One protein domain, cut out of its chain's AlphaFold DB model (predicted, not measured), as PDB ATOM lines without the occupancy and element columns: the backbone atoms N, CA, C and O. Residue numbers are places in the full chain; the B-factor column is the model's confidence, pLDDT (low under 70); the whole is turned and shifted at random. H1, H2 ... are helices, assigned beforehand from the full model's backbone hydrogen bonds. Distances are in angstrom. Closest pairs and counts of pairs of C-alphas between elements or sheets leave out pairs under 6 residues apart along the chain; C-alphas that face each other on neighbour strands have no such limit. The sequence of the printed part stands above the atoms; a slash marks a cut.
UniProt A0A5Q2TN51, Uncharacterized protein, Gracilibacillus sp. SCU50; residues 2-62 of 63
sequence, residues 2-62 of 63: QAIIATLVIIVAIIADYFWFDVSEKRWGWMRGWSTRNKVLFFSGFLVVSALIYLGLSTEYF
ATOM      1  N   GLN A   2     -16.303   8.853 -18.761       76.19
ATOM      2  CA  GLN A   2     -14.840   8.675 -18.696       76.19
ATOM      3  C   GLN A   2     -14.033   9.907 -19.152       76.19
ATOM      4  O   GLN A   2     -13.082  10.293 -18.481       76.19
ATOM      5  N   ALA A   3     -14.462  10.576 -20.229       79.31
ATOM      6  CA  ALA A   3     -13.797  11.787 -20.721       79.31
ATOM      7  C   ALA A   3     -13.789  12.925 -19.684       79.31
ATOM      8  O   ALA A   3     -12.766  13.563 -19.489       79.31
ATOM      9  N   ILE A   4     -14.894  13.123 -18.956       81.38
ATOM     10  CA  ILE A   4     -15.014  14.177 -17.934       81.38
ATOM     11  C   ILE A   4     -14.026  13.936 -16.788       81.38
ATOM     12  O   ILE A   4     -13.358  14.866 -16.348       81.38
ATOM     13  N   ILE A   5     -13.904  12.685 -16.331       87.50
ATOM     14  CA  ILE A   5     -12.959  12.306 -15.273       87.50
ATOM     15  C   ILE A   5     -11.519  12.524 -15.750       87.50
ATOM     16  O   ILE A   5     -10.727  13.123 -15.029       87.50
ATOM     17  N   ALA A   6     -11.194  12.104 -16.976       85.88
ATOM     18  CA  ALA A   6      -9.872  12.323 -17.561       85.88
ATOM     19  C   ALA A   6      -9.530  13.820 -17.656       85.88
ATOM     20  O   ALA A   6      -8.448  14.229 -17.243       85.88
ATOM     21  N   THR A   7     -10.466  14.653 -18.118       82.31
ATOM     22  CA  THR A   7     -10.293  16.111 -18.165       82.31
ATOM     23  C   THR A   7     -10.063  16.698 -16.773       82.31
ATOM     24  O   THR A   7      -9.164  17.516 -16.600       82.31
ATOM     25  N   LEU A   8     -10.818  16.252 -15.764       87.12
ATOM     26  CA  LEU A   8     -10.643  16.686 -14.376       87.12
ATOM     27  C   LEU A   8      -9.250  16.342 -13.838       87.12
ATOM     28  O   LEU A   8      -8.590  17.199 -13.256       87.12
ATOM     29  N   VAL A   9      -8.781  15.115 -14.077       91.12
ATOM     30  CA  VAL A   9      -7.438  14.673 -13.669       91.12
ATOM     31  C   VAL A   9      -6.357  15.508 -14.352       91.12
ATOM     32  O   VAL A   9      -5.418  15.932 -13.685       91.12
ATOM     33  N   ILE A  10      -6.502  15.804 -15.648       88.44
ATOM     34  CA  ILE A  10      -5.555  16.653 -16.388       88.44
ATOM     35  C   ILE A  10      -5.513  18.066 -15.795       88.44
ATOM     36  O   ILE A  10      -4.429  18.591 -15.554       88.44
ATOM     37  N   ILE A  11      -6.672  18.668 -15.507       86.38
ATOM     38  CA  ILE A  11      -6.741  20.008 -14.905       86.38
ATOM     39  C   ILE A  11      -6.053  20.016 -13.535       86.38
ATOM     40  O   ILE A  11      -5.216  20.879 -13.274       86.38
ATOM     41  N   VAL A  12      -6.355  19.040 -12.675       87.94
ATOM     42  CA  VAL A  12      -5.737  18.928 -11.344       87.94
ATOM     43  C   VAL A  12      -4.230  18.699 -11.450       87.94
ATOM     44  O   VAL A  12      -3.476  19.325 -10.710       87.94
ATOM     45  N   ALA A  13      -3.776  17.863 -12.384       88.31
ATOM     46  CA  ALA A  13      -2.356  17.606 -12.602       88.31
ATOM     47  C   ALA A  13      -1.607  18.867 -13.054       88.31
ATOM     48  O   ALA A  13      -0.531  19.142 -12.535       88.31
ATOM     49  N   ILE A  14      -2.184  19.665 -13.960       84.38
ATOM     50  CA  ILE A  14      -1.595  20.938 -14.402       84.38
ATOM     51  C   ILE A  14      -1.514  21.928 -13.234       84.38
ATOM     52  O   ILE A  14      -0.483  22.572 -13.048       84.38
ATOM     53  N   ILE A  15      -2.570  22.025 -12.418       83.38
ATOM     54  CA  ILE A  15      -2.584  22.889 -11.229       83.38
ATOM     55  C   ILE A  15      -1.521  22.424 -10.222       83.38
ATOM     56  O   ILE A  15      -0.751  23.244  -9.732       83.38
ATOM     57  N   ALA A  16      -1.435  21.125  -9.928       84.62
ATOM     58  CA  ALA A  16      -0.456  20.580  -8.991       84.62
ATOM     59  C   ALA A  16       0.991  20.741  -9.491       84.62
ATOM     60  O   ALA A  16       1.860  21.140  -8.718       84.62
ATOM     61  N   ASP A  17       1.248  20.499 -10.782       82.81
ATOM     62  CA  ASP A  17       2.554  20.738 -11.411       82.81
ATOM     63  C   ASP A  17       2.976  22.195 -11.257       82.81
ATOM     64  O   ASP A  17       4.086  22.488 -10.816       82.81
ATOM     65  N   TYR A  18       2.048  23.105 -11.529       73.19
ATOM     66  CA  TYR A  18       2.305  24.532 -11.493       73.19
ATOM     67  C   TYR A  18       2.507  25.089 -10.079       73.19
ATOM     68  O   TYR A  18       3.442  25.847  -9.834       73.19
ATOM     69  N   PHE A  19       1.619  24.745  -9.143       73.12
ATOM     70  CA  PHE A  19       1.622  25.319  -7.796       73.12
ATOM     71  C   PHE A  19       2.558  24.600  -6.828       73.12
ATOM     72  O   PHE A  19       3.058  25.230  -5.899       73.12
ATOM     73  N   TRP A  20       2.761  23.293  -7.007       73.69
ATOM     74  CA  TRP A  20       3.447  22.456  -6.025       73.69
ATOM     75  C   TRP A  20       4.811  21.970  -6.503       73.69
ATOM     76  O   TRP A  20       5.750  21.930  -5.710       73.69
ATOM     77  N   PHE A  21       4.938  21.598  -7.779       73.56
ATOM     78  CA  PHE A  21       6.162  20.979  -8.290       73.56
ATOM     79  C   PHE A  21       7.107  21.972  -8.987       73.56
ATOM     80  O   PHE A  21       8.323  21.818  -8.872       73.56
ATOM     81  N   ASP A  22       6.608  23.040  -9.619       75.12
ATOM     82  CA  ASP A  22       7.442  24.067 -10.268       75.12
ATOM     83  C   ASP A  22       7.848  25.218  -9.325       75.12
ATOM     84  O   ASP A  22       7.820  26.392  -9.687       75.12
ATOM     85  N   VAL A  23       8.292  24.886  -8.108       68.19
ATOM     86  CA  VAL A  23       8.772  25.863  -7.102       68.19
ATOM     87  C   VAL A  23       9.947  26.699  -7.625       68.19
ATOM     88  O   VAL A  23      10.130  27.850  -7.238       68.19
ATOM     89  N   SER A  24      10.754  26.126  -8.523       75.62
ATOM     90  CA  SER A  24      11.898  26.814  -9.136       75.62
ATOM     91  C   SER A  24      11.549  27.650 -10.372       75.62
ATOM     92  O   SER A  24      12.456  28.242 -10.957       75.62
ATOM     93  N   GLU A  25      10.275  27.671 -10.785       73.38
ATOM     94  CA  GLU A  25       9.784  28.337 -12.001       73.38
ATOM     95  C   GLU A  25      10.658  28.017 -13.234       73.38
ATOM     96  O   GLU A  25      10.928  28.878 -14.069       73.38
ATOM     97  N   LYS A  26      11.174  26.784 -13.341       77.19
ATOM     98  CA  LYS A  26      12.048  26.381 -14.460       77.19
ATOM     99  C   LYS A  26      11.223  25.995 -15.679       77.19
ATOM    100  O   LYS A  26      11.638  26.277 -16.800       77.19
ATOM    101  N   ARG A  27      10.064  25.363 -15.468       79.38
ATOM    102  CA  ARG A  27       9.135  24.997 -16.548       79.38
ATOM    103  C   ARG A  27       8.310  26.190 -16.999       79.38
ATOM    104  O   ARG A  27       8.171  26.429 -18.194       79.38
ATOM    105  N   TRP A  28       7.815  26.968 -16.045       83.12
ATOM    106  CA  TRP A  28       6.974  28.128 -16.303       83.12
ATOM    107  C   TRP A  28       7.733  29.445 -16.127       83.12
ATOM    108  O   TRP A  28       7.145  30.464 -15.773       83.12
ATOM    109  N   GLY A  29       9.039  29.452 -16.415       81.62
ATOM    110  CA  GLY A  29       9.930  30.597 -16.182       81.62
ATOM    111  C   GLY A  29       9.580  31.868 -16.950       81.62
ATOM    112  O   GLY A  29      10.028  32.949 -16.587       81.62
ATOM    113  N   TRP A  30       8.725  31.775 -17.966       84.50
ATOM    114  CA  TRP A  30       8.150  32.931 -18.657       84.50
ATOM    115  C   TRP A  30       7.019  33.616 -17.865       84.50
ATOM    116  O   TRP A  30       6.719  34.781 -18.107       84.50
ATOM    117  N   MET A  31       6.429  32.931 -16.879       84.44
ATOM    118  CA  MET A  31       5.494  33.485 -15.888       84.44
ATOM    119  C   MET A  31       6.185  33.858 -14.563       84.44
ATOM    120  O   MET A  31       5.519  34.110 -13.551       84.44
ATOM    121  N   ARG A  32       7.522  33.890 -14.550       80.38
ATOM    122  CA  ARG A  32       8.311  34.252 -13.372       80.38
ATOM    123  C   ARG A  32       8.023  35.688 -12.949       80.38
ATOM    124  O   ARG A  32       8.060  36.613 -13.756       80.38
ATOM    125  N   GLY A  33       7.713  35.871 -11.668       83.56
ATOM    126  CA  GLY A  33       7.335  37.171 -11.100       83.56
ATOM    127  C   GLY A  33       5.871  37.576 -11.314       83.56
ATOM    128  O   GLY A  33       5.465  38.643 -10.855       83.56
ATOM    129  N   TRP A  34       5.046  36.747 -11.965       86.12
ATOM    130  CA  TRP A  34       3.608  37.008 -12.023       86.12
ATOM    131  C   TRP A  34       2.959  36.779 -10.658       86.12
ATOM    132  O   TRP A  34       3.277  35.824  -9.947       86.12
ATOM    133  N   SER A  35       1.986  37.621 -10.311       85.56
ATOM    134  CA  SER A  35       1.164  37.388  -9.126       85.56
ATOM    135  C   SER A  35       0.313  36.127  -9.305       85.56
ATOM    136  O   SER A  35      -0.124  35.806 -10.413       85.56
ATOM    137  N   THR A  36       0.001  35.438  -8.205       81.12
ATOM    138  CA  THR A  36      -0.892  34.267  -8.219       81.12
ATOM    139  C   THR A  36      -2.229  34.564  -8.904       81.12
ATOM    140  O   THR A  36      -2.760  33.716  -9.613       81.12
ATOM    141  N   ARG A  37      -2.750  35.791  -8.764       85.06
ATOM    142  CA  ARG A  37      -4.001  36.218  -9.409       85.06
ATOM    143  C   ARG A  37      -3.880  36.274 -10.930       85.06
ATOM    144  O   ARG A  37      -4.771  35.779 -11.609       85.06
ATOM    145  N   ASN A  38      -2.784  36.822 -11.461       87.62
ATOM    146  CA  ASN A  38      -2.557  36.904 -12.910       87.62
ATOM    147  C   ASN A  38      -2.405  35.509 -13.521       87.62
ATOM    148  O   ASN A  38      -2.946  35.233 -14.587       87.62
ATOM    149  N   LYS A  39      -1.717  34.618 -12.802       84.12
ATOM    150  CA  LYS A  39      -1.543  33.212 -13.178       84.12
ATOM    151  C   LYS A  39      -2.903  32.494 -13.235       84.12
ATOM    152  O   LYS A  39      -3.239  31.894 -14.252       84.12
ATOM    153  N   VAL A  40      -3.737  32.633 -12.197       85.56
ATOM    154  CA  VAL A  40      -5.106  32.071 -12.169       85.56
ATOM    155  C   VAL A  40      -5.982  32.646 -13.286       85.56
ATOM    156  O   VAL A  40      -6.672  31.889 -13.966       85.56
ATOM    157  N   LEU A  41      -5.925  33.961 -13.520       90.94
ATOM    158  CA  LEU A  41      -6.648  34.612 -14.616       90.94
ATOM    159  C   LEU A  41      -6.254  34.029 -15.974       90.94
ATOM    160  O   LEU A  41      -7.136  33.678 -16.755       90.94
ATOM    161  N   PHE A  42      -4.956  33.851 -16.226       88.94
ATOM    162  CA  PHE A  42      -4.458  33.253 -17.461       88.94
ATOM    163  C   PHE A  42      -5.016  31.843 -17.682       88.94
ATOM    164  O   PHE A  42      -5.608  31.575 -18.726       88.94
ATOM    165  N   PHE A  43      -4.906  30.958 -16.685       86.19
ATOM    166  CA  PHE A  43      -5.431  29.593 -16.799       86.19
ATOM    167  C   PHE A  43      -6.958  29.558 -16.946       86.19
ATOM    168  O   PHE A  43      -7.477  28.752 -17.718       86.19
ATOM    169  N   SER A  44      -7.685  30.449 -16.264       88.75
ATOM    170  CA  SER A  44      -9.141  30.553 -16.416       88.75
ATOM    171  C   SER A  44      -9.542  30.982 -17.831       88.75
ATOM    172  O   SER A  44     -10.409  30.357 -18.437       88.75
ATOM    173  N   GLY A  45      -8.856  31.978 -18.402       91.31
ATOM    174  CA  GLY A  45      -9.079  32.417 -19.776       91.31
ATOM    175  C   GLY A  45      -8.733  31.324 -20.782       91.31
ATOM    176  O   GLY A  45      -9.509  31.060 -21.697       91.31
ATOM    177  N   PHE A  46      -7.615  30.625 -20.571       89.31
ATOM    178  CA  PHE A  46      -7.204  29.503 -21.409       89.31
ATOM    179  C   PHE A  46      -8.251  28.380 -21.431       89.31
ATOM    180  O   PHE A  46      -8.580  27.869 -22.503       89.31
ATOM    181  N   LEU A  47      -8.817  28.025 -20.272       88.00
ATOM    182  CA  LEU A  47      -9.891  27.032 -20.172       88.00
ATOM    183  C   LEU A  47     -11.158  27.477 -20.909       88.00
ATOM    184  O   LEU A  47     -11.731  26.685 -21.652       88.00
ATOM    185  N   VAL A  48     -11.574  28.737 -20.743       92.62
ATOM    186  CA  VAL A  48     -12.760  29.283 -21.425       92.62
ATOM    187  C   VAL A  48     -12.578  29.267 -22.941       92.62
ATOM    188  O   VAL A  48     -13.442  28.762 -23.652       92.62
ATOM    189  N   VAL A  49     -11.445  29.762 -23.446       94.81
ATOM    190  CA  VAL A  49     -11.154  29.772 -24.889       94.81
ATOM    191  C   VAL A  49     -11.100  28.348 -25.439       94.81
ATOM    192  O   VAL A  49     -11.692  28.072 -26.478       94.81
ATOM    193  N   SER A  50     -10.463  27.424 -24.718       88.25
ATOM    194  CA  SER A  50     -10.407  26.011 -25.108       88.25
ATOM    195  C   SER A  50     -11.798  25.375 -25.174       88.25
ATOM    196  O   SER A  50     -12.093  24.646 -26.120       88.25
ATOM    197  N   ALA A  51     -12.676  25.679 -24.212       87.56
ATOM    198  CA  ALA A  51     -14.061  25.213 -24.217       87.56
ATOM    199  C   ALA A  51     -14.855  25.791 -25.399       87.56
ATOM    200  O   ALA A  51     -15.587  25.054 -26.054       87.56
ATOM    201  N   LEU A  52     -14.687  27.080 -25.709       92.75
ATOM    202  CA  LEU A  52     -15.334  27.720 -26.858       92.75
ATOM    203  C   LEU A  52     -14.873  27.115 -28.188       92.75
ATOM    204  O   LEU A  52     -15.710  26.839 -29.043       92.75
ATOM    205  N   ILE A  53     -13.570  26.864 -28.348       91.06
ATOM    206  CA  ILE A  53     -13.022  26.189 -29.533       91.06
ATOM    207  C   ILE A  53     -13.596  24.777 -29.649       91.06
ATOM    208  O   ILE A  53     -14.050  24.396 -30.723       91.06
ATOM    209  N   TYR A  54     -13.615  24.010 -28.555       86.88
ATOM    210  CA  TYR A  54     -14.191  22.667 -28.552       86.88
ATOM    211  C   TYR A  54     -15.662  22.690 -28.971       86.88
ATOM    212  O   TYR A  54     -16.040  21.943 -29.866       86.88
ATOM    213  N   LEU A  55     -16.465  23.581 -28.377       88.25
ATOM    214  CA  LEU A  55     -17.875  23.738 -28.727       88.25
ATOM    215  C   LEU A  55     -18.042  24.103 -30.204       88.25
ATOM    216  O   LEU A  55     -18.779  23.415 -30.902       88.25
ATOM    217  N   GLY A  56     -17.309  25.111 -30.687       90.44
ATOM    218  CA  GLY A  56     -17.359  25.563 -32.078       90.44
ATOM    219  C   GLY A  56     -16.904  24.516 -33.096       90.44
ATOM    220  O   GLY A  56     -17.481  24.424 -34.167       90.44
ATOM    221  N   LEU A  57     -15.916  23.680 -32.772       89.00
ATOM    222  CA  LEU A  57     -15.541  22.547 -33.627       89.00
ATOM    223  C   LEU A  57     -16.574  21.422 -33.549       89.00
ATOM    224  O   LEU A  57     -16.860  20.756 -34.539       89.00
ATOM    225  N   SER A  58     -17.161  21.202 -32.373       84.94
ATOM    226  CA  SER A  58     -18.156  20.152 -32.190       84.94
ATOM    227  C   SER A  58     -19.498  20.461 -32.859       84.94
ATOM    228  O   SER A  58     -20.231  19.519 -33.145       84.94
ATOM    229  N   THR A  59     -19.812  21.723 -33.190       82.56
ATOM    230  CA  THR A  59     -21.055  22.054 -33.912       82.56
ATOM    231  C   THR A  59     -21.156  21.366 -35.271       82.56
ATOM    232  O   THR A  59     -22.262  21.033 -35.676       82.56
ATOM    233  N   GLU A  60     -20.035  21.088 -35.949       72.12
ATOM    234  CA  GLU A  60     -20.038  20.317 -37.205       72.12
ATOM    235  C   GLU A  60     -20.427  18.842 -37.011       72.12
ATOM    236  O   GLU A  60     -20.905  18.206 -37.941       72.12
ATOM    237  N   TYR A  61     -20.253  18.291 -35.807       70.38
ATOM    238  CA  TYR A  61     -20.574  16.895 -35.489       70.38
ATOM    239  C   TYR A  61     -21.983  16.712 -34.905       70.38
ATOM    240  O   TYR A  61     -22.432  15.580 -34.731       70.38
ATOM    241  N   PHE A  62     -22.664  17.813 -34.575       63.31
ATOM    242  CA  PHE A  62     -24.036  17.827 -34.058       63.31
ATOM    243  C   PHE A  62     -25.059  18.389 -35.066       63.31
ATOM    244  O   PHE A  62     -26.236  18.498 -34.715       63.31
TER     245      PHE A  62
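AT A GLANCE: This is residues 2 to 62 of the 63 residues of an uncharacterized protein of Gracilibacillus sp. SCU50 (UniProt A0A5Q2TN51). Two long helices make an open U with unequal legs: H1 runs one way, a long loop turns at one end, and the longer H2 runs back with a gap between them. The far ends of both legs, residues 2 to 10 and 48 to 62, stick out free. The printed part has 61 residues, with H1 then H2, no named strand, class all helix. It is loose, with a radius of gyration of the C-alphas of 14.3 A, and elongated, spanning 44 by 23 by 17 A.

IN THESE COORDINATES: H1, residues 2 to 21, begins with C-alpha 2 at (-14.840, 8.675, -18.696) and is 26.5 A long. H2, residues 36 to 61, is 37.9 A long and ends with C-alpha 61 at (-20.574, 16.895, -35.489).

HOW THE PARTS SIT: H1 and H2 are near each other, with 7 pairs of C-alphas within 10 A but no pair within 8 A. Every O i to N i+4 pair is within hydrogen-bond range in H1, and 20 of 22 in H2.

THE WHOLE: The C-alphas of Ser 24 and Phe 62, the two farthest apart, are 44.6 A apart. The link from H1 to H2, residues 22 to 35, is long. The printed part has no cut. Residues 23 and 62 have pLDDT under 70.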